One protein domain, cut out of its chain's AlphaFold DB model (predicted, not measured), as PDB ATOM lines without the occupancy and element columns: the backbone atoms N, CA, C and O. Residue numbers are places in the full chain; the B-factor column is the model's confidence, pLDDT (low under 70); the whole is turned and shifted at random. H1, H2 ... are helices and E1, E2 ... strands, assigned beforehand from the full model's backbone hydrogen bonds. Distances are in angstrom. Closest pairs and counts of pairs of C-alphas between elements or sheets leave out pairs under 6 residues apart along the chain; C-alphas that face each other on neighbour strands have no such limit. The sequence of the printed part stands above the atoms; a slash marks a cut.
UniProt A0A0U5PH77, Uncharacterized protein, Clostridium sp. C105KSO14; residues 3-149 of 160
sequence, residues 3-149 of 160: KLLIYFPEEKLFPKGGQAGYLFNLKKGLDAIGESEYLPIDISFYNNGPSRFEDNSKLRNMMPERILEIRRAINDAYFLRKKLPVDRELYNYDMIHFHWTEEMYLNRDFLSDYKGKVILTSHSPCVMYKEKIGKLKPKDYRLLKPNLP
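AT A GLANCE: This is residues 3 to 149 of the 160 residues of an uncharacterized protein of Clostridium sp. C105KSO14 (UniProt A0A0U5PH77). What does the model look like? It is an elongated body of two lobes: at one end a small four-stranded parallel sheet with the long helix H1 along its E2 side and the short helices H4, H5 and H6 round it, at the other end a loose group of helices H2, H3, H7 and H8 away from the sheet. Three stretches, residues 46 to 56, 78 to 87 and 121 to 127, run between the lobes. What are the parts and the size? The 147 printed residues include eight named helices and four named strands, in the order E1 H1 E2 H2 H3 H4 E3 H5 H6 E4 H7 H8, of mixed class, and the sheet runs E2 E1 E3 E4. The whole is only just loose, close to compact, with a radius of gyration of the C-alphas of 17.9 A and spans of 57 by 35 by 27 A.

IN THESE COORDINATES: Where are the strands? E1 is residues 3 to 6, E2 residues 41 to 45, E3 residues 95 to 98 and E4 residues 117 to 120. E1 begins with C-alpha 3 at (312.240, 191.262, 140.537), and E2, the longest strand, measures 13.1 A from first to last C-alpha. Where are the longer helices? H1 is residues 19 to 36, 25.8 A long, and ends with C-alpha 36 at (325.753, 193.170, 154.676). H3 is residues 65 to 77, 18.3 A long. Where are the shorter ones? H2 is residues 57 to 62, H4 88 to 92, H5 101 to 106, H6 108 to 111 and H7 128 to 134. H8, residues 138 to 144, measures 10.1 A and ends with C-alpha 144 at (286.465, 223.214, 130.410).

HOW THE PARTS SIT: How are the strands joined? E1 and E3 are parallel at 7 degrees, with N 97 and O 5 within hydrogen-bond range at 2.8 A. E2 and E1 are parallel at 33 degrees, with N 4 and O 42 at 2.8 A; E3 and E4 are parallel at 18 degrees, with N 98 and O 119 at 2.8 A. What is round the sheet? H1 only grazes the sheet with residues 23 to 34, H4 only grazes it with residues 90 to 92, and H5, only just on it with 5 pairs of C-alphas within 10 A, grazes it with residues 101 to 104. E1, H1, E2 and E3, H5 H6, E4 are strand-helix-strand units, two parallel neighbour strands with helices between, each with a right-handed crossover; H6 is near H4, with 5 pairs of C-alphas within 10 A. How do the other helices stand? H3 and H8 touch at a steep tilt of 46 degrees, the same way, their closest C-alphas being those of Ala 77 and Leu 144, 6.7 A apart. H2 and H3 are close but not clearly touching, the closest C-alphas being those of Arg 60 and Leu 68 at 7.2 A, and H5 and H7 likewise, those of Thr 101 and Met 128 at 7.6 A. Are the helix backbones complete? Every O i to N i+4 pair is within hydrogen-bond range in H1, H2, H3, H5, H7 and H8; H4 has 0 of 1, with 2 of 2 O i to N i+3 pairs, and H6 is too short for an O i to N i+4 pair.

THE WHOLE: How far does it reach? The two C-alphas farthest apart, those of Ser 36 and Leu 143, are 58.2 A from each other. Residues 61 to 67, of which 65 to 67 belong to H3, stand free. Is it cut, and which links are long? The printed part has no cut, and the long links are E1 to H1 and E2 to H2. Where is confidence low? Residues 48 to 60 and 147 to 149 have pLDDT under 70, and the mean of the printed part is 83.6.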
ATOM      1  N   LYS A   3     311.886 189.934 141.061       95.94
ATOM      2  CA  LYS A   3     312.240 191.262 140.537       95.94
ATOM      3  C   LYS A   3     311.135 192.278 140.800       95.94
ATOM      4  O   LYS A   3     310.007 192.098 140.340       95.94
ATOM      5  N   LEU A   4     311.467 193.347 141.510       95.62
ATOM      6  CA  LEU A   4     310.610 194.492 141.786       95.62
ATOM      7  C   LEU A   4     311.124 195.713 141.024       95.62
ATOM      8  O   LEU A   4     312.249 196.151 141.234       95.62
ATOM      9  N   LEU A   5     310.270 196.305 140.197       95.56
ATOM     10  CA  LEU A   5     310.516 197.620 139.621       95.56
ATOM     11  C   LEU A   5     309.805 198.697 140.436       95.56
ATOM     12  O   LEU A   5     308.578 198.703 140.540       95.56
ATOM     13  N   ILE A   6     310.559 199.660 140.944       94.62
ATOM     14  CA  ILE A   6     310.030 200.932 141.421       94.62
ATOM     15  C   ILE A   6     309.817 201.816 140.191       94.62
ATOM     16  O   ILE A   6     310.776 202.198 139.521       94.62
ATOM     17  N   TYR A   7     308.559 202.148 139.886       92.50
ATOM     18  CA  TYR A   7     308.189 203.006 138.756       92.50
ATOM     19  C   TYR A   7     308.493 204.476 139.081       92.50
ATOM     20  O   TYR A   7     307.605 205.306 139.264       92.50
ATOM     21  N   PHE A   8     309.778 204.778 139.241       90.25
ATOM     22  CA  PHE A   8     310.319 206.098 139.520       90.25
ATOM     23  C   PHE A   8     311.727 206.191 138.913       90.25
ATOM     24  O   PHE A   8     312.498 205.249 139.104       90.25
ATOM     25  N   PRO A   9     312.086 207.285 138.221       88.81
ATOM     26  CA  PRO A   9     313.394 207.386 137.590       88.81
ATOM     27  C   PRO A   9     314.518 207.568 138.595       88.81
ATOM     28  O   PRO A   9     314.438 208.410 139.500       88.81
ATOM     29  N   GLU A  10     315.567 206.775 138.429       88.06
ATOM     30  CA  GLU A  10     316.691 206.731 139.357       88.06
ATOM     31  C   GLU A  10     317.431 208.071 139.403       88.06
ATOM     32  O   GLU A  10     317.771 208.568 140.478       88.06
ATOM     33  N   GLU A  11     317.567 208.737 138.256       85.62
ATOM     34  CA  GLU A  11     318.221 210.039 138.118       85.62
ATOM     35  C   GLU A  11     317.496 211.168 138.864       85.62
ATOM     36  O   GLU A  11     317.977 212.299 138.932       85.62
ATOM     37  N   LYS A  12     316.320 210.882 139.431       84.94
ATOM     38  CA  LYS A  12     315.492 211.835 140.179       84.94
ATOM     39  C   LYS A  12     315.482 211.620 141.673       84.94
ATOM     40  O   LYS A  12     314.831 212.398 142.387       84.94
ATOM     41  N   LEU A  13     316.186 210.599 142.137       88.38
ATOM     42  CA  LEU A  13     316.433 210.366 143.543       88.38
ATOM     43  C   LEU A  13     317.379 211.449 144.056       88.38
ATOM     44  O   LEU A  13     318.535 211.541 143.658       88.38
ATOM     45  N   PHE A  14     316.872 212.297 144.945       87.06
ATOM     46  CA  PHE A  14     317.645 213.377 145.551       87.06
ATOM     47  C   PHE A  14     317.251 213.529 147.019       87.06
ATOM     48  O   PHE A  14     316.072 213.339 147.333       87.06
ATOM     49  N   PRO A  15     318.176 213.943 147.905       90.69
ATOM     50  CA  PRO A  15     317.896 214.209 149.317       90.69
ATOM     51  C   PRO A  15     317.062 215.495 149.485       90.69
ATOM     52  O   PRO A  15     317.549 216.531 149.928       90.69
ATOM     53  N   LYS A  16     315.791 215.441 149.081       88.12
ATOM     54  CA  LYS A  16     314.815 216.541 149.125       88.12
ATOM     55  C   LYS A  16     313.478 216.059 149.683       88.12
ATOM     56  O   LYS A  16     313.266 214.869 149.848       88.12
ATOM     57  N   GLY A  17     312.541 216.960 149.956       82.69
ATOM     58  CA  GLY A  17     311.214 216.564 150.442       82.69
ATOM     59  C   GLY A  17     310.410 215.696 149.454       82.69
ATOM     60  O   GLY A  17     310.628 215.720 148.240       82.69
ATOM     61  N   GLY A  18     309.423 214.969 149.986       84.50
ATOM     62  CA  GLY A  18     308.460 214.179 149.211       84.50
ATOM     63  C   GLY A  18     308.979 212.812 148.753       84.50
ATOM     64  O   GLY A  18     309.961 212.290 149.276       84.50
ATOM     65  N   GLN A  19     308.309 212.233 147.753       84.50
ATOM     66  CA  GLN A  19     308.602 210.889 147.232       84.50
ATOM     67  C   GLN A  19     310.064 210.687 146.809       84.50
ATOM     68  O   GLN A  19     310.635 209.634 147.058       84.50
ATOM     69  N   ALA A  20     310.693 211.712 146.224       87.56
ATOM     70  CA  ALA A  20     312.054 211.613 145.708       87.56
ATOM     71  C   ALA A  20     313.084 211.421 146.831       87.56
ATOM     72  O   ALA A  20     314.013 210.637 146.667       87.56
ATOM     73  N   GLY A  21     312.912 212.103 147.970       90.81
ATOM     74  CA  GLY A  21     313.783 211.906 149.131       90.81
ATOM     75  C   GLY A  21     313.473 210.646 149.907       90.81
ATOM     76  O   GLY A  21     314.395 209.994 150.385       90.81
ATOM     77  N   TYR A  22     312.193 210.275 150.001       91.00
ATOM     78  CA  TYR A  22     311.816 208.984 150.573       91.00
ATOM     79  C   TYR A  22     312.501 207.840 149.816       91.00
ATOM     80  O   TYR A  22     313.203 207.043 150.430       91.00
ATOM     81  N   LEU A  23     312.377 207.818 148.485       92.00
ATOM     82  CA  LEU A  23     313.004 206.805 147.640       92.00
ATOM     83  C   LEU A  23     314.536 206.886 147.651       92.00
ATOM     84  O   LEU A  23     315.191 205.852 147.607       92.00
ATOM     85  N   PHE A  24     315.116 208.084 147.767       93.81
ATOM     86  CA  PHE A  24     316.564 208.249 147.928       93.81
ATOM     87  C   PHE A  24     317.076 207.581 149.213       93.81
ATOM     88  O   PHE A  24     318.056 206.838 149.181       93.81
ATOM     89  N   ASN A  25     316.396 207.808 150.340       93.88
ATOM     90  CA  ASN A  25     316.751 207.181 151.613       93.88
ATOM     91  C   ASN A  25     316.475 205.675 151.603       93.88
ATOM     92  O   ASN A  25     317.276 204.913 152.136       93.88
ATOM     93  N   LEU A  26     315.378 205.248 150.967       91.62
ATOM     94  CA  LEU A  26     315.062 203.835 150.774       91.62
ATOM     95  C   LEU A  26     316.174 203.135 149.989       91.62
ATOM     96  O   LEU A  26     316.677 202.121 150.454       91.62
ATOM     97  N   LYS A  27     316.599 203.702 148.854       92.25
ATOM     98  CA  LYS A  27     317.701 203.161 148.054       92.25
ATOM     99  C   LYS A  27     318.984 203.066 148.876       92.25
ATOM    100  O   LYS A  27     319.563 201.995 148.948       92.25
ATOM    101  N   LYS A  28     319.375 204.141 149.574       92.94
ATOM    102  CA  LYS A  28     320.552 204.119 150.461       92.94
ATOM    103  C   LYS A  28     320.488 203.017 151.519       92.94
ATOM    104  O   LYS A  28     321.498 202.377 151.783       92.94
ATOM    105  N   GLY A  29     319.325 202.822 152.139       91.31
ATOM    106  CA  GLY A  29     319.133 201.771 153.138       91.31
ATOM    107  C   GLY A  29     319.205 200.372 152.530       91.31
ATOM    108  O   GLY A  29     319.850 199.499 153.095       91.31
ATOM    109  N   LEU A  30     318.583 200.169 151.367       90.12
ATOM    110  CA  LEU A  30     318.615 198.895 150.646       90.12
ATOM    111  C   LEU A  30     320.023 198.540 150.165       90.12
ATOM    112  O   LEU A  30     320.424 197.394 150.320       90.12
ATOM    113  N   ASP A  31     320.768 199.512 149.640       90.00
ATOM    114  CA  ASP A  31     322.154 199.325 149.205       90.00
ATOM    115  C   ASP A  31     323.030 198.900 150.400       90.00
ATOM    116  O   ASP A  31     323.737 197.900 150.322       90.00
ATOM    117  N   ALA A  32     322.899 199.586 151.544       90.06
ATOM    118  CA  ALA A  32     323.636 199.243 152.762       90.06
ATOM    119  C   ALA A  32     323.295 197.837 153.291       90.06
ATOM    120  O   ALA A  32     324.186 197.115 153.726       90.06
ATOM    121  N   ILE A  33     322.020 197.434 153.232       88.06
ATOM    122  CA  ILE A  33     321.601 196.080 153.624       88.06
ATOM    123  C   ILE A  33     322.124 195.047 152.628       88.06
ATOM    124  O   ILE A  33     322.575 193.992 153.053       88.06
ATOM    125  N   GLY A  34     322.094 195.331 151.325       85.12
ATOM    126  CA  GLY A  34     322.582 194.416 150.290       85.12
ATOM    127  C   GLY A  34     324.090 194.154 150.357       85.12
ATOM    128  O   GLY A  34     324.545 193.105 149.907       85.12
ATOM    129  N   GLU A  35     324.862 195.073 150.944       82.44
ATOM    130  CA  GLU A  35     326.286 194.872 151.244       82.44
ATOM    131  C   GLU A  35     326.515 193.943 152.448       82.44
ATOM    132  O   GLU A  35     327.516 193.225 152.485       82.44
ATOM    133  N   SER A  36     325.605 193.937 153.430       82.00
ATOM    134  CA  SER A  36     325.753 193.170 154.676       82.00
ATOM    135  C   SER A  36     324.968 191.856 154.714       82.00
ATOM    136  O   SER A  36     325.349 190.931 155.428       82.00
ATOM    137  N   GLU A  37     323.858 191.768 153.985       85.94
ATOM    138  CA  GLU A  37     322.858 190.705 154.080       85.94
ATOM    139  C   GLU A  37     322.264 190.351 152.709       85.94
ATOM    140  O   GLU A  37     322.202 191.154 151.778       85.94
ATOM    141  N   TYR A  38     321.768 189.119 152.588       81.62
ATOM    142  CA  TYR A  38     321.078 188.675 151.382       81.62
ATOM    143  C   TYR A  38     319.647 189.222 151.327       81.62
ATOM    144  O   TYR A  38     318.801 188.868 152.151       81.62
ATOM    145  N   LEU A  39     319.344 190.014 150.296       83.62
ATOM    146  CA  LEU A  39     317.981 190.440 149.992       83.62
ATOM    147  C   LEU A  39     317.278 189.407 149.087       83.62
ATOM    148  O   LEU A  39     317.788 189.068 148.019       83.62
ATOM    149  N   PRO A  40     316.070 188.927 149.440       86.25
ATOM    150  CA  PRO A  40     315.338 187.944 148.631       86.25
ATOM    151  C   PRO A  40     314.709 188.536 147.352       86.25
ATOM    152  O   PRO A  40     314.090 187.809 146.561       86.25
ATOM    153  N   ILE A  41     314.830 189.851 147.154       89.94
ATOM    154  CA  ILE A  41     314.222 190.621 146.068       89.94
ATOM    155  C   ILE A  41     315.292 191.491 145.408       89.94
ATOM    156  O   ILE A  41     316.061 192.164 146.085       89.94
ATOM    157  N   ASP A  42     315.275 191.492 144.080       91.94
ATOM    158  CA  ASP A  42     316.033 192.386 143.211       91.94
ATOM    159  C   ASP A  42     315.201 193.643 142.946       91.94
ATOM    160  O   ASP A  42     314.083 193.533 142.432       91.94
ATOM    161  N   ILE A  43     315.700 194.814 143.334       92.56
ATOM    162  CA  ILE A  43     314.966 196.079 143.246       92.56
ATOM    163  C   ILE A  43     315.634 196.963 142.195       92.56
ATOM    164  O   ILE A  43     316.795 197.331 142.329       92.56
ATOM    165  N   SER A  44     314.879 197.343 141.167       92.94
ATOM    166  CA  SER A  44     315.323 198.270 140.120       92.94
ATOM    167  C   SER A  44     314.473 199.537 140.106       92.94
ATOM    168  O   SER A  44     313.309 199.516 140.510       92.94
ATOM    169  N   PHE A  45     315.030 200.632 139.592       91.88
ATOM    170  CA  PHE A  45     314.316 201.881 139.318       91.88
ATOM    171  C   PHE A  45     314.039 202.023 137.815       91.88
ATOM    172  O   PHE A  45     314.701 201.404 136.983       91.88
ATOM    173  N   TYR A  46     313.005 202.786 137.459       89.38
ATOM    174  CA  TYR A  46     312.509 202.845 136.085       89.38
ATOM    175  C   TYR A  46     313.198 203.922 135.252       89.38
ATOM    176  O   TYR A  46     312.898 205.102 135.401       89.38
ATOM    177  N   ASN A  47     314.042 203.515 134.305       78.25
ATOM    178  CA  ASN A  47     314.869 204.444 133.525       78.25
ATOM    179  C   ASN A  47     314.203 204.973 132.237       78.25
ATOM    180  O   ASN A  47     314.637 205.989 131.702       78.25
ATOM    181  N   ASN A  48     313.115 204.352 131.763       69.12
ATOM    182  CA  ASN A  48     312.444 204.720 130.500       69.12
ATOM    183  C   ASN A  48     311.230 205.656 130.693       69.12
ATOM    184  O   ASN A  48     310.347 205.750 129.837       69.12
ATOM    185  N   GLY A  49     311.157 206.347 131.835       60.75
ATOM    186  CA  GLY A  49     310.051 207.237 132.185       60.75
ATOM    187  C   GLY A  49     309.791 208.320 131.131       60.75
ATOM    188  O   GLY A  49     310.720 209.027 130.747       60.75
ATOM    189  N   PRO A  50     308.536 208.536 130.684       52.06
ATOM    190  CA  PRO A  50     308.229 209.636 129.781       52.06
ATOM    191  C   PRO A  50     308.608 210.969 130.437       52.06
ATOM    192  O   PRO A  50     308.427 211.169 131.640       52.06
ATOM    193  N   SER A  51     309.049 211.898 129.594       47.19
ATOM    194  CA  SER A  51     309.455 213.301 129.787       47.19
ATOM    195  C   SER A  51     308.645 214.196 130.746       47.19
ATOM    196  O   SER A  51     308.948 215.374 130.914       47.19
ATOM    197  N   ARG A  52     307.641 213.690 131.472       51.41
ATOM    198  CA  ARG A  52     307.010 214.387 132.611       51.41
ATOM    199  C   ARG A  52     307.990 214.668 133.750       51.41
ATOM    200  O   ARG A  52     307.727 215.494 134.623       51.41
ATOM    201  N   PHE A  53     309.117 213.977 133.709       49.00
ATOM    202  CA  PHE A  53     310.265 214.184 134.547       49.00
ATOM    203  C   PHE A  53     311.280 215.201 133.968       49.00
ATOM    204  O   PHE A  53     312.270 215.512 134.624       49.00
ATOM    205  N   GLU A  54     311.028 215.830 132.825       49.72
ATOM    206  CA  GLU A  54     311.852 216.959 132.393       49.72
ATOM    207  C   GLU A  54     311.701 218.132 133.366       49.72
ATOM    208  O   GLU A  54     310.587 218.550 133.717       49.72
ATOM    209  N   ASP A  55     312.841 218.654 133.815       52.75
ATOM    210  CA  ASP A  55     312.928 219.822 134.680       52.75
ATOM    211  C   ASP A  55     312.524 221.083 133.900       52.75
ATOM    212  O   ASP A  55     313.334 221.882 133.435       52.75
ATOM    213  N   ASN A  56     311.215 221.259 133.732       58.91
ATOM    214  CA  ASN A  56     310.615 222.413 133.072       58.91
ATOM    215  C   ASN A  56     310.636 223.673 133.960       58.91
ATOM    216  O   ASN A  56     309.931 224.639 133.665       58.91
ATOM    217  N   SER A  57     311.403 223.687 135.058       61.91
ATOM    218  CA  SER A  57     311.496 224.818 135.991       61.91
ATOM    219  C   SER A  57     311.904 226.114 135.292       61.91
ATOM    220  O   SER A  57     311.281 227.147 135.526       61.91
ATOM    221  N   LYS A  58     312.859 226.058 134.357       63.38
ATOM    222  CA  LYS A  58     313.282 227.221 133.557       63.38
ATOM    223  C   LYS A  58     312.131 227.800 132.734       63.38
ATOM    224  O   LYS A  58     311.847 228.990 132.813       63.38
ATOM    225  N   LEU A  59     311.414 226.942 132.007       63.72
ATOM    226  CA  LEU A  59     310.280 227.334 131.165       63.72
ATOM    227  C   LEU A  59     309.116 227.865 132.013       63.72
ATOM    228  O   LEU A  59     308.469 228.849 131.664       63.72
ATOM    229  N   ARG A  60     308.889 227.248 133.172       64.50
ATOM    230  CA  ARG A  60     307.869 227.653 134.136       64.50
ATOM    231  C   ARG A  60     308.175 229.009 134.776       64.50
ATOM    232  O   ARG A  60     307.243 229.761 135.017       64.50
ATOM    233  N   ASN A  61     309.443 229.344 135.001       73.38
ATOM    234  CA  ASN A  61     309.836 230.636 135.569       73.38
ATOM    235  C   ASN A  61     309.765 231.784 134.551       73.38
ATOM    236  O   ASN A  61     309.629 232.937 134.944       73.38
ATOM    237  N   MET A  62     309.835 231.480 133.252       79.00
ATOM    238  CA  MET A  62     309.743 232.477 132.177       79.00
ATOM    239  C   MET A  62     308.305 232.751 131.714       79.00
ATOM    240  O   MET A  62     308.051 233.752 131.049       79.00
ATOM    241  N   MET A  63     307.357 231.863 132.023       79.31
ATOM    242  CA  MET A  63     305.975 231.982 131.559       79.31
ATOM    243  C   MET A  63     305.078 232.694 132.583       79.31
ATOM    244  O   MET A  63     305.094 232.329 133.759       79.31
ATOM    245  N   PRO A  64     304.203 233.621 132.146       86.38
ATOM    246  CA  PRO A  64     303.175 234.190 133.008       86.38
ATOM    247  C   PRO A  64     302.293 233.109 133.643       86.38
ATOM    248  O   PRO A  64     301.869 232.160 132.971       86.38
ATOM    249  N   GLU A  65     301.941 233.300 134.916       82.19
ATOM    250  CA  GLU A  65     301.149 232.350 135.711       82.19
ATOM    251  C   GLU A  65     299.861 231.922 134.993       82.19
ATOM    252  O   GLU A  65     299.533 230.737 134.929       82.19
ATOM    253  N   ARG A  66     299.170 232.869 134.347       81.75
ATOM    254  CA  ARG A  66     297.916 232.601 133.637       81.75
ATOM    255  C   ARG A  66     298.067 231.597 132.492       81.75
ATOM    256  O   ARG A  66     297.169 230.786 132.269       81.75
ATOM    257  N   ILE A  67     299.188 231.625 131.774       83.88
ATOM    258  CA  ILE A  67     299.433 230.690 130.668       83.88
ATOM    259  C   ILE A  67     299.726 229.295 131.226       83.88
ATOM    260  O   ILE A  67     299.226 228.300 130.697       83.88
ATOM    261  N   LEU A  68     300.478 229.213 132.326       80.38
ATOM    262  CA  LEU A  68     300.735 227.951 133.024       80.38
ATOM    263  C   LEU A  68     299.439 227.312 133.532       80.38
ATOM    264  O   LEU A  68     299.253 226.103 133.385       80.38
ATOM    265  N   GLU A  69     298.524 228.115 134.075       81.19
ATOM    266  CA  GLU A  69     297.200 227.662 134.507       81.19
ATOM    267  C   GLU A  69     296.376 227.102 133.351       81.19
ATOM    268  O   GLU A  69     295.861 225.990 133.457       81.19
ATOM    269  N   ILE A  70     296.284 227.832 132.236       82.19
ATOM    270  CA  ILE A  70     295.534 227.390 131.051       82.19
ATOM    271  C   ILE A  70     296.146 226.104 130.490       82.19
ATOM    272  O   ILE A  70     295.428 225.137 130.234       82.19
ATOM    273  N   ARG A  71     297.476 226.041 130.363       81.75
ATOM    274  CA  ARG A  71     298.188 224.843 129.897       81.75
ATOM    275  C   ARG A  71     297.928 223.644 130.806       81.75
ATOM    276  O   ARG A  71     297.714 222.540 130.304       81.75
ATOM    277  N   ARG A  72     297.938 223.835 132.129       79.88
ATOM    278  CA  ARG A  72     297.587 222.787 133.103       79.88
ATOM    279  C   ARG A  72     296.148 222.327 132.904       79.88
ATOM    280  O   ARG A  72     295.910 221.132 132.778       79.88
ATOM    281  N   ALA A  73     295.219 223.270 132.806       79.06
ATOM    282  CA  ALA A  73     293.798 222.988 132.683       79.06
ATOM    283  C   ALA A  73     293.462 222.225 131.388       79.06
ATOM    284  O   ALA A  73     292.721 221.246 131.423       79.06
ATOM    285  N   ILE A  74     294.080 222.600 130.263       80.94
ATOM    286  CA  ILE A  74     294.009 221.854 128.997       80.94
ATOM    287  C   ILE A  74     294.582 220.444 129.182       80.94
ATOM    288  O   ILE A  74     293.937 219.458 128.830       80.94
ATOM    289  N   ASN A  75     295.774 220.323 129.770       81.19
ATOM    290  CA  ASN A  75     296.403 219.023 130.002       81.19
ATOM    291  C   ASN A  75     295.545 218.081 130.851       81.19
ATOM    292  O   ASN A  75     295.519 216.885 130.555       81.19
ATOM    293  N   ASP A  76     294.866 218.606 131.869       78.81
ATOM    294  CA  ASP A  76     293.953 217.852 132.727       78.81
ATOM    295  C   ASP A  76     292.651 217.493 131.997       78.81
ATOM    296  O   ASP A  76     292.201 216.351 132.088       78.81
ATOM    297  N   ALA A  77     292.081 218.410 131.204       78.12
ATOM    298  CA  ALA A  77     290.876 218.149 130.412       78.12
ATOM    299  C   ALA A  77     291.066 216.991 129.421       78.12
ATOM    300  O   ALA A  77     290.187 216.146 129.262       78.12
ATOM    301  N   TYR A  78     292.245 216.909 128.804       80.88
ATOM    302  CA  TYR A  78     292.589 215.841 127.865       80.88
ATOM    303  C   TYR A  78     293.295 214.643 128.517       80.88
ATOM    304  O   TYR A  78     293.647 213.700 127.809       80.88
ATOM    305  N   PHE A  79     293.491 214.630 129.841       82.31
ATOM    306  CA  PHE A  79     294.274 213.593 130.525       82.31
ATOM    307  C   PHE A  79     293.732 212.181 130.282       82.31
ATOM    308  O   PHE A  79     294.505 211.288 129.952       82.31
ATOM    309  N   LEU A  80     292.408 211.980 130.347       80.62
ATOM    310  CA  LEU A  80     291.830 210.645 130.143       80.62
ATOM    311  C   LEU A  80     292.058 210.080 128.735       80.62
ATOM    312  O   LEU A  80     291.963 208.869 128.551       80.62
ATOM    313  N   ARG A  81     292.368 210.931 127.750       83.56
ATOM    314  CA  ARG A  81     292.697 210.504 126.383       83.56
ATOM    315  C   ARG A  81     294.165 210.105 126.233       83.56
ATOM    316  O   ARG A  81     294.513 209.462 125.249       83.56
ATOM    317  N   LYS A  82     295.025 210.473 127.187       86.12
ATOM    318  CA  LYS A  82     296.453 210.151 127.152       86.12
ATOM    319  C   LYS A  82     296.673 208.682 127.500       86.12
ATOM    320  O   LYS A  82     295.979 208.103 128.338       86.12
ATOM    321  N   LYS A  83     297.655 208.083 126.842       88.25
ATOM    322  CA  LYS A  83     298.205 206.771 127.165       88.25
ATOM    323  C   LYS A  83     299.679 206.752 126.820       88.25
ATOM    324  O   LYS A  83     300.090 207.465 125.904       88.25
ATOM    325  N   LEU A  84     300.442 205.980 127.575       87.44
ATOM    326  CA  LEU A  84     301.835 205.722 127.255       87.44
ATOM    327  C   LEU A  84     301.928 204.521 126.315       87.44
ATOM    328  O   LEU A  84     301.061 203.642 126.369       87.44
ATOM    329  N   PRO A  85     302.926 204.499 125.418       88.69
ATOM    330  CA  PRO A  85     303.236 203.289 124.675       88.69
ATOM    331  C   PRO A  85     303.598 202.169 125.657       88.69
ATOM    332  O   PRO A  85     304.164 202.426 126.718       88.69
ATOM    333  N   VAL A  86     303.254 200.933 125.300       89.69
ATOM    334  CA  VAL A  86     303.594 199.765 126.116       89.69
ATOM    335  C   VAL A  86     305.102 199.549 126.056       89.69
ATOM    336  O   VAL A  86     305.643 199.230 124.997       89.69
ATOM    337  N   ASP A  87     305.759 199.706 127.199       90.19
ATOM    338  CA  ASP A  87     307.155 199.337 127.386       90.19
ATOM    339  C   ASP A  87     307.240 197.838 127.701       90.19
ATOM    340  O   ASP A  87     306.733 197.363 128.721       90.19
ATOM    341  N   ARG A  88     307.851 197.074 126.789       90.69
ATOM    342  CA  ARG A  88     307.951 195.617 126.921       90.69
ATOM    343  C   ARG A  88     308.922 195.188 128.019       90.69
ATOM    344  O   ARG A  88     308.782 194.074 128.519       90.69
ATOM    345  N   GLU A  89     309.854 196.046 128.426       91.25
ATOM    346  CA  GLU A  89     310.813 195.725 129.489       91.25
ATOM    347  C   GLU A  89     310.116 195.546 130.843       91.25
ATOM    348  O   GLU A  89     310.571 194.764 131.679       91.25
ATOM    349  N   LEU A  90     308.952 196.178 131.029       92.44
ATOM    350  CA  LEU A  90     308.142 196.067 132.243       92.44
ATOM    351  C   LEU A  90     307.650 194.635 132.517       92.44
ATOM    352  O   LEU A  90     307.461 194.266 133.676       92.44
ATOM    353  N   TYR A  91     307.478 193.796 131.487       95.12
ATOM    354  CA  TYR A  91     307.057 192.399 131.671       95.12
ATOM    355  C   TYR A  91     308.149 191.510 132.284       95.12
ATOM    356  O   TYR A  91     307.842 190.410 132.736       95.12
ATOM    357  N   ASN A  92     309.400 191.979 132.342       94.81
ATOM    358  CA  ASN A  92     310.511 191.238 132.946       94.81
ATOM    359  C   ASN A  92     310.492 191.262 134.484       94.81
ATOM    360  O   ASN A  92     311.305 190.582 135.116       94.81
ATOM    361  N   TYR A  93     309.599 192.051 135.084       96.62
ATOM    362  CA  TYR A  93     309.489 192.218 136.528       96.62
ATOM    363  C   TYR A  93     308.318 191.409 137.087       96.62
ATOM    364  O   TYR A  93     307.219 191.415 136.531       96.62
ATOM    365  N   ASP A  94     308.526 190.750 138.228       97.31
ATOM    366  CA  ASP A  94     307.469 190.037 138.954       97.31
ATOM    367  C   ASP A  94     306.502 191.002 139.648       97.31
ATOM    368  O   ASP A  94     305.340 190.661 139.890       97.31
ATOM    369  N   MET A  95     307.007 192.183 140.020       97.06
ATOM    370  CA  MET A  95     306.252 193.216 140.715       97.06
ATOM    371  C   MET A  95     306.605 194.609 140.192       97.06
ATOM    372  O   MET A  95     307.768 194.888 139.903       97.06
ATOM    373  N   ILE A  96     305.620 195.505 140.143       96.50
ATOM    374  CA  ILE A  96     305.819 196.921 139.807       96.50
ATOM    375  C   ILE A  96     305.171 197.791 140.878       96.50
ATOM    376  O   ILE A  96     304.006 197.595 141.233       96.50
ATOM    377  N   HIS A  97     305.919 198.769 141.379       95.56
ATOM    378  CA  HIS A  97     305.497 199.691 142.424       95.56
ATOM    379  C   HIS A  97     305.295 201.103 141.877       95.56
ATOM    380  O   HIS A  97     306.246 201.799 141.524       95.56
ATOM    381  N   PHE A  98     304.035 201.529 141.841       92.94
ATOM    382  CA  PHE A  98     303.617 202.871 141.457       92.94
ATOM    383  C   PHE A  98     303.443 203.779 142.677       92.94
ATOM    384  O   PHE A  98     302.983 203.355 143.741       92.94
ATOM    385  N   HIS A  99     303.742 205.060 142.479       87.94
ATOM    386  CA  HIS A  99     303.564 206.112 143.487       87.94
ATOM    387  C   HIS A  99     302.342 206.988 143.176       87.94
ATOM    388  O   HIS A  99     301.868 207.748 144.023       87.94
ATOM    389  N   TRP A 100     301.788 206.858 141.963       85.00
ATOM    390  CA  TRP A 100     300.628 207.621 141.520       85.00
ATOM    391  C   TRP A 100     299.642 206.762 140.737       85.00
ATOM    392  O   TRP A 100     299.992 206.039 139.805       85.00
ATOM    393  N   THR A 101     298.357 206.954 141.025       87.50
ATOM    394  CA  THR A 101     297.267 206.391 140.215       87.50
ATOM    395  C   THR A 101     297.249 206.957 138.789       87.50
ATOM    396  O   THR A 101     296.778 206.287 137.872       87.50
ATOM    397  N   GLU A 102     297.812 208.155 138.574       85.75
ATOM    398  CA  GLU A 102     298.020 208.730 137.237       85.75
ATOM    399  C   GLU A 102     298.881 207.829 136.350       85.75
ATOM    400  O   GLU A 102     298.542 207.607 135.190       85.75
ATOM    401  N   GLU A 103     299.986 207.316 136.887       87.75
ATOM    402  CA  GLU A 103     300.938 206.487 136.144       87.75
ATOM    403  C   GLU A 103     300.314 205.145 135.786       87.75
ATOM    404  O   GLU A 103     300.437 204.693 134.648       87.75
ATOM    405  N   MET A 104     299.553 204.562 136.714       91.31
ATOM    406  CA  MET A 104     298.775 203.357 136.440       91.31
ATOM    407  C   MET A 104     297.758 203.590 135.317       91.31
ATOM    408  O   MET A 104     297.679 202.803 134.379       91.31
ATOM    409  N   TYR A 105     297.008 204.697 135.356       90.81
ATOM    410  CA  TYR A 105     296.026 205.011 134.310       90.81
ATOM    411  C   TYR A 105     296.676 205.216 132.933       90.81
ATOM    412  O   TYR A 105     296.137 204.803 131.898       90.81
ATOM    413  N   LEU A 106     297.839 205.867 132.903       89.94
ATOM    414  CA  LEU A 106     298.599 206.080 131.675       89.94
ATOM    415  C   LEU A 106     299.155 204.769 131.098       89.94
ATOM    416  O   LEU A 106     299.191 204.638 129.876       89.94
ATOM    417  N   ASN A 107     299.503 203.807 131.957       92.62
ATOM    418  CA  ASN A 107     299.975 202.464 131.602       92.62
ATOM    419  C   ASN A 107     298.849 201.413 131.548       92.62
ATOM    420  O   ASN A 107     299.125 200.218 131.573       92.62
ATOM    421  N   ARG A 108     297.572 201.816 131.476       93.81
ATOM    422  CA  ARG A 108     296.430 200.881 131.532       93.81
ATOM    423  C   ARG A 108     296.459 199.777 130.466       93.81
ATOM    424  O   ARG A 108     295.996 198.682 130.748       93.81
ATOM    425  N   ASP A 109     297.007 200.069 129.283       93.88
ATOM    426  CA  ASP A 109     297.141 199.107 128.180       93.88
ATOM    427  C   ASP A 109     298.212 198.044 128.513       93.88
ATOM    428  O   ASP A 109     298.062 196.881 128.175       93.88
ATOM    429  N   PHE A 110     299.281 198.415 129.226       94.62
ATOM    430  CA  PHE A 110     300.264 197.461 129.750       94.62
ATOM    431  C   PHE A 110     299.675 196.650 130.918       94.62
ATOM    432  O   PHE A 110     299.789 195.425 130.974       94.62
ATOM    433  N   LEU A 111     299.008 197.340 131.847       95.75
ATOM    434  CA  LEU A 111     298.455 196.742 133.061       95.75
ATOM    435  C   LEU A 111     297.298 195.774 132.795       95.75
ATOM    436  O   LEU A 111     297.064 194.906 133.632       95.75
ATOM    437  N   SER A 112     296.582 195.891 131.671       95.06
ATOM    438  CA  SER A 112     295.543 194.915 131.306       95.06
ATOM    439  C   SER A 112     296.118 193.517 131.081       95.06
ATOM    440  O   SER A 112     295.465 192.517 131.386       95.06
ATOM    441  N   ASP A 113     297.355 193.457 130.592       96.19
ATOM    442  CA  ASP A 113     297.997 192.218 130.164       96.19
ATOM    443  C   ASP A 113     299.031 191.722 131.186       96.19
ATOM    444  O   ASP A 113     299.342 190.528 131.229       96.19
ATOM    445  N   TYR A 114     299.538 192.614 132.042       97.50
ATOM    446  CA  TYR A 114     300.516 192.301 133.079       97.50
ATOM    447  C   TYR A 114     299.974 191.299 134.114       97.50
ATOM    448  O   TYR A 114     298.896 191.473 134.682       97.50
ATOM    449  N   LYS A 115     300.736 190.226 134.371       96.62
ATOM    450  CA  LYS A 115     300.359 189.136 135.299       96.62
ATOM    451  C   LYS A 115     301.068 189.196 136.653       96.62
ATOM    452  O   LYS A 115     300.739 188.412 137.544       96.62
ATOM    453  N   GLY A 116     302.044 190.091 136.798       96.44
ATOM    454  CA  GLY A 116     302.769 190.292 138.048       96.44
ATOM    455  C   GLY A 116     301.949 191.045 139.096       96.44
ATOM    456  O   GLY A 116     300.771 191.360 138.910       96.44
ATOM    457  N   LYS A 117     302.572 191.329 140.240       97.19
ATOM    458  CA  LYS A 117     301.932 192.089 141.322       97.19
ATOM    459  C   LYS A 117     302.100 193.585 141.096       97.19
ATOM    460  O   LYS A 117     303.183 194.062 140.782       97.19
ATOM    461  N   VAL A 118     301.029 194.337 141.310       97.00
ATOM    462  CA  VAL A 118     301.058 195.799 141.252       97.00
ATOM    463  C   VAL A 118     300.929 196.337 142.668       97.00
ATOM    464  O   VAL A 118     299.974 196.015 143.372       97.00
ATOM    465  N   ILE A 119     301.901 197.143 143.082       95.62
ATOM    466  CA  ILE A 119     301.937 197.814 144.380       95.62
ATOM    467  C   ILE A 119     301.652 199.293 144.131       95.62
ATOM    468  O   ILE A 119     302.202 199.886 143.206       95.62
ATOM    469  N   LEU A 120     300.800 199.896 144.956       92.06
ATOM    470  CA  LEU A 120     300.502 201.322 144.904       92.06
ATOM    471  C   LEU A 120     300.721 201.935 146.284       92.06
ATOM    472  O   LEU A 120     300.037 201.564 147.237       92.06
ATOM    473  N   THR A 121     301.604 202.927 146.368       88.06
ATOM    474  CA  THR A 121     301.687 203.808 147.539       88.06
ATOM    475  C   THR A 121     300.966 205.108 147.223       88.06
ATOM    476  O   THR A 121     301.455 205.911 146.435       88.06
ATOM    477  N   SER A 122     299.796 205.331 147.827       81.50
ATOM    478  CA  SER A 122     299.087 206.604 147.672       81.50
ATOM    479  C   SER A 122     299.721 207.683 148.547       81.50
ATOM    480  O   SER A 122     299.756 207.554 149.769       81.50
ATOM    481  N   HIS A 123     300.168 208.780 147.934       75.94
ATOM    482  CA  HIS A 123     300.684 209.956 148.645       75.94
ATOM    483  C   HIS A 123     299.606 210.980 149.030       75.94
ATOM    484  O   HIS A 123     299.934 212.056 149.527       75.94
ATOM    485  N   SER A 124     298.328 210.671 148.796       77.31
ATOM    486  CA  SER A 124     297.215 211.546 149.156       77.31
ATOM    487  C   SER A 124     296.010 210.759 149.671       77.31
ATOM    488  O   SER A 124     295.687 209.702 149.116       77.31
ATOM    489  N   PRO A 125     295.303 211.270 150.698       76.50
ATOM    490  CA  PRO A 125     294.005 210.738 151.105       76.50
ATOM    491  C   PRO A 125     292.880 211.130 150.129       76.50
ATOM    492  O   PRO A 125     291.776 210.594 150.205       76.50
ATOM    493  N   CYS A 126     293.125 212.083 149.223       78.38
ATOM    494  CA  CYS A 126     292.132 212.585 148.285       78.38
ATOM    495  C   CYS A 126     292.217 211.855 146.939       78.38
ATOM    496  O   CYS A 126     293.289 211.638 146.379       78.38
ATOM    497  N   VAL A 127     291.059 211.524 146.369       80.12
ATOM    498  CA  VAL A 127     290.976 210.981 145.010       80.12
ATOM    499  C   VAL A 127     291.459 212.010 143.983       80.12
ATOM    500  O   VAL A 127     291.023 213.162 143.969       80.12
ATOM    501  N   MET A 128     292.310 211.563 143.062       75.94
ATOM    502  CA  MET A 128     293.010 212.396 142.076       75.94
ATOM    503  C   MET A 128     292.114 213.408 141.337       75.94
ATOM    504  O   MET A 128     292.525 214.544 141.099       75.94
ATOM    505  N   TYR A 129     290.885 213.036 140.957       77.56
ATOM    506  CA  TYR A 129     290.012 213.959 140.223       77.56
ATOM    507  C   TYR A 129     289.607 215.181 141.056       77.56
ATOM    508  O   TYR A 129     289.547 216.287 140.518       77.56
ATOM    509  N   LYS A 130     289.376 215.002 142.365       81.25
ATOM    510  CA  LYS A 130     289.057 216.105 143.279       81.25
ATOM    511  C   LYS A 130     290.257 217.033 143.428       81.25
ATOM    512  O   LYS A 130     290.084 218.248 143.393       81.25
ATOM    513  N   GLU A 131     291.469 216.484 143.494       79.00
ATOM    514  CA  GLU A 131     292.693 217.294 143.536       79.00
ATOM    515  C   GLU A 131     292.888 218.129 142.270       79.00
ATOM    516  O   GLU A 131     293.263 219.299 142.348       79.00
ATOM    517  N   LYS A 132     292.630 217.544 141.094       77.88
ATOM    518  CA  LYS A 132     292.732 218.256 139.813       77.88
ATOM    519  C   LYS A 132     291.705 219.377 139.714       77.88
ATOM    520  O   LYS A 132     292.072 220.497 139.373       77.88
ATOM    521  N   ILE A 133     290.444 219.106 140.067       79.25
ATOM    522  CA  ILE A 133     289.382 220.124 140.073       79.25
ATOM    523  C   ILE A 133     289.711 221.246 141.067       79.25
ATOM    524  O   ILE A 133     289.585 222.413 140.711       79.25
ATOM    525  N   GLY A 134     290.194 220.916 142.269       79.38
ATOM    526  CA  GLY A 134     290.569 221.905 143.287       79.38
ATOM    527  C   GLY A 134     291.697 222.853 142.858       79.38
ATOM    528  O   GLY A 134     291.788 223.965 143.367       79.38
ATOM    529  N   LYS A 135     292.529 222.455 141.886       77.56
ATOM    530  CA  LYS A 135     293.589 223.300 141.307       77.56
ATOM    531  C   LYS A 135     293.089 224.222 140.185       77.56
ATOM    532  O   LYS A 135     293.877 225.020 139.673       77.56
ATOM    533  N   LEU A 136     291.833 224.116 139.744       78.19
ATOM    534  CA  LEU A 136     291.277 224.954 138.677       78.19
ATOM    535  C   LEU A 136     290.619 226.212 139.245       78.19
ATOM    536  O   LEU A 136     289.856 226.155 140.206       78.19
ATOM    537  N   LYS A 137     290.834 227.360 138.590       79.69
ATOM    538  CA  LYS A 137     290.054 228.566 138.890       79.69
ATOM    539  C   LYS A 137     288.587 228.355 138.479       79.69
ATOM    540  O   LYS A 137     288.330 227.736 137.442       79.69
ATOM    541  N   PRO A 138     287.607 228.951 139.185       79.56
ATOM    542  CA  PRO A 138     286.184 228.767 138.877       79.56
ATOM    543  C   PRO A 138     285.770 229.151 137.446       79.56
ATOM    544  O   PRO A 138     284.787 228.629 136.918       79.56
ATOM    545  N   LYS A 139     286.478 230.094 136.806       78.19
ATOM    546  CA  LYS A 139     286.235 230.476 135.403       78.19
ATOM    547  C   LYS A 139     286.720 229.393 134.429       78.19
ATOM    548  O   LYS A 139     285.974 229.012 133.536       78.19
ATOM    549  N   ASP A 140     287.911 228.843 134.654       77.44
ATOM    550  CA  ASP A 140     288.505 227.808 133.796       77.44
ATOM    551  C   ASP A 140     287.750 226.489 133.917       77.44
ATOM    552  O   ASP A 140     287.480 225.823 132.920       77.44
ATOM    553  N   TYR A 141     287.328 226.158 135.139       76.94
ATOM    554  CA  TYR A 141     286.451 225.027 135.391       76.94
ATOM    555  C   TYR A 141     285.167 225.119 134.561       76.94
ATOM    556  O   TYR A 141     284.824 224.170 133.866       76.94
ATOM    557  N   ARG A 142     284.484 226.274 134.569       79.25
ATOM    558  CA  ARG A 142     283.255 226.485 133.786       79.25
ATOM    559  C   ARG A 142     283.480 226.326 132.281       79.25
ATOM    560  O   ARG A 142     282.652 225.701 131.626       79.25
ATOM    561  N   LEU A 143     284.594 226.839 131.760       77.81
ATOM    562  CA  LEU A 143     284.944 226.751 130.338       77.81
ATOM    563  C   LEU A 143     285.290 225.322 129.897       77.81
ATOM    564  O   LEU A 143     284.924 224.907 128.803       77.81
ATOM    565  N   LEU A 144     285.984 224.559 130.743       73.81
ATOM    566  CA  LEU A 144     286.465 223.214 130.410       73.81
ATOM    567  C   LEU A 144     285.504 222.102 130.831       73.81
ATOM    568  O   LEU A 144     285.642 220.978 130.349       73.81
ATOM    569  N   LYS A 145     284.503 222.402 131.670       73.44
ATOM    570  CA  LYS A 145     283.452 221.472 132.113       73.44
ATOM    571  C   LYS A 145     282.843 220.634 130.979       73.44
ATOM    572  O   LYS A 145     282.692 219.436 131.202       73.44
ATOM    573  N   PRO A 146     282.536 221.179 129.783       71.50
ATOM    574  CA  PRO A 146     281.974 220.382 128.689       71.50
ATOM    575  C   PRO A 146     282.926 219.297 128.163       71.50
ATOM    576  O   PRO A 146     282.476 218.245 127.719       71.50
ATOM    577  N   ASN A 147     284.235 219.553 128.227       66.62
ATOM    578  CA  ASN A 147     285.286 218.663 127.729       66.62
ATOM    579  C   ASN A 147     285.853 217.746 128.815       66.62
ATOM    580  O   ASN A 147     286.536 216.769 128.506       66.62
ATOM    581  N   LEU A 148     285.578 218.051 130.085       65.38
ATOM    582  CA  LEU A 148     285.955 217.195 131.192       65.38
ATOM    583  C   LEU A 148     285.072 215.932 131.170       65.38
ATOM    584  O   LEU A 148     283.855 216.021 130.996       65.38
ATOM    585  N   PRO A 149     285.663 214.741 131.330       60.06
ATOM    586  CA  PRO A 149     284.933 213.483 131.263       60.06
ATOM    587  C   PRO A 149     283.716 213.481 132.194       60.06
ATOM    588  O   PRO A 149     283.854 213.673 133.400       60.06
TER     589      PRO A 149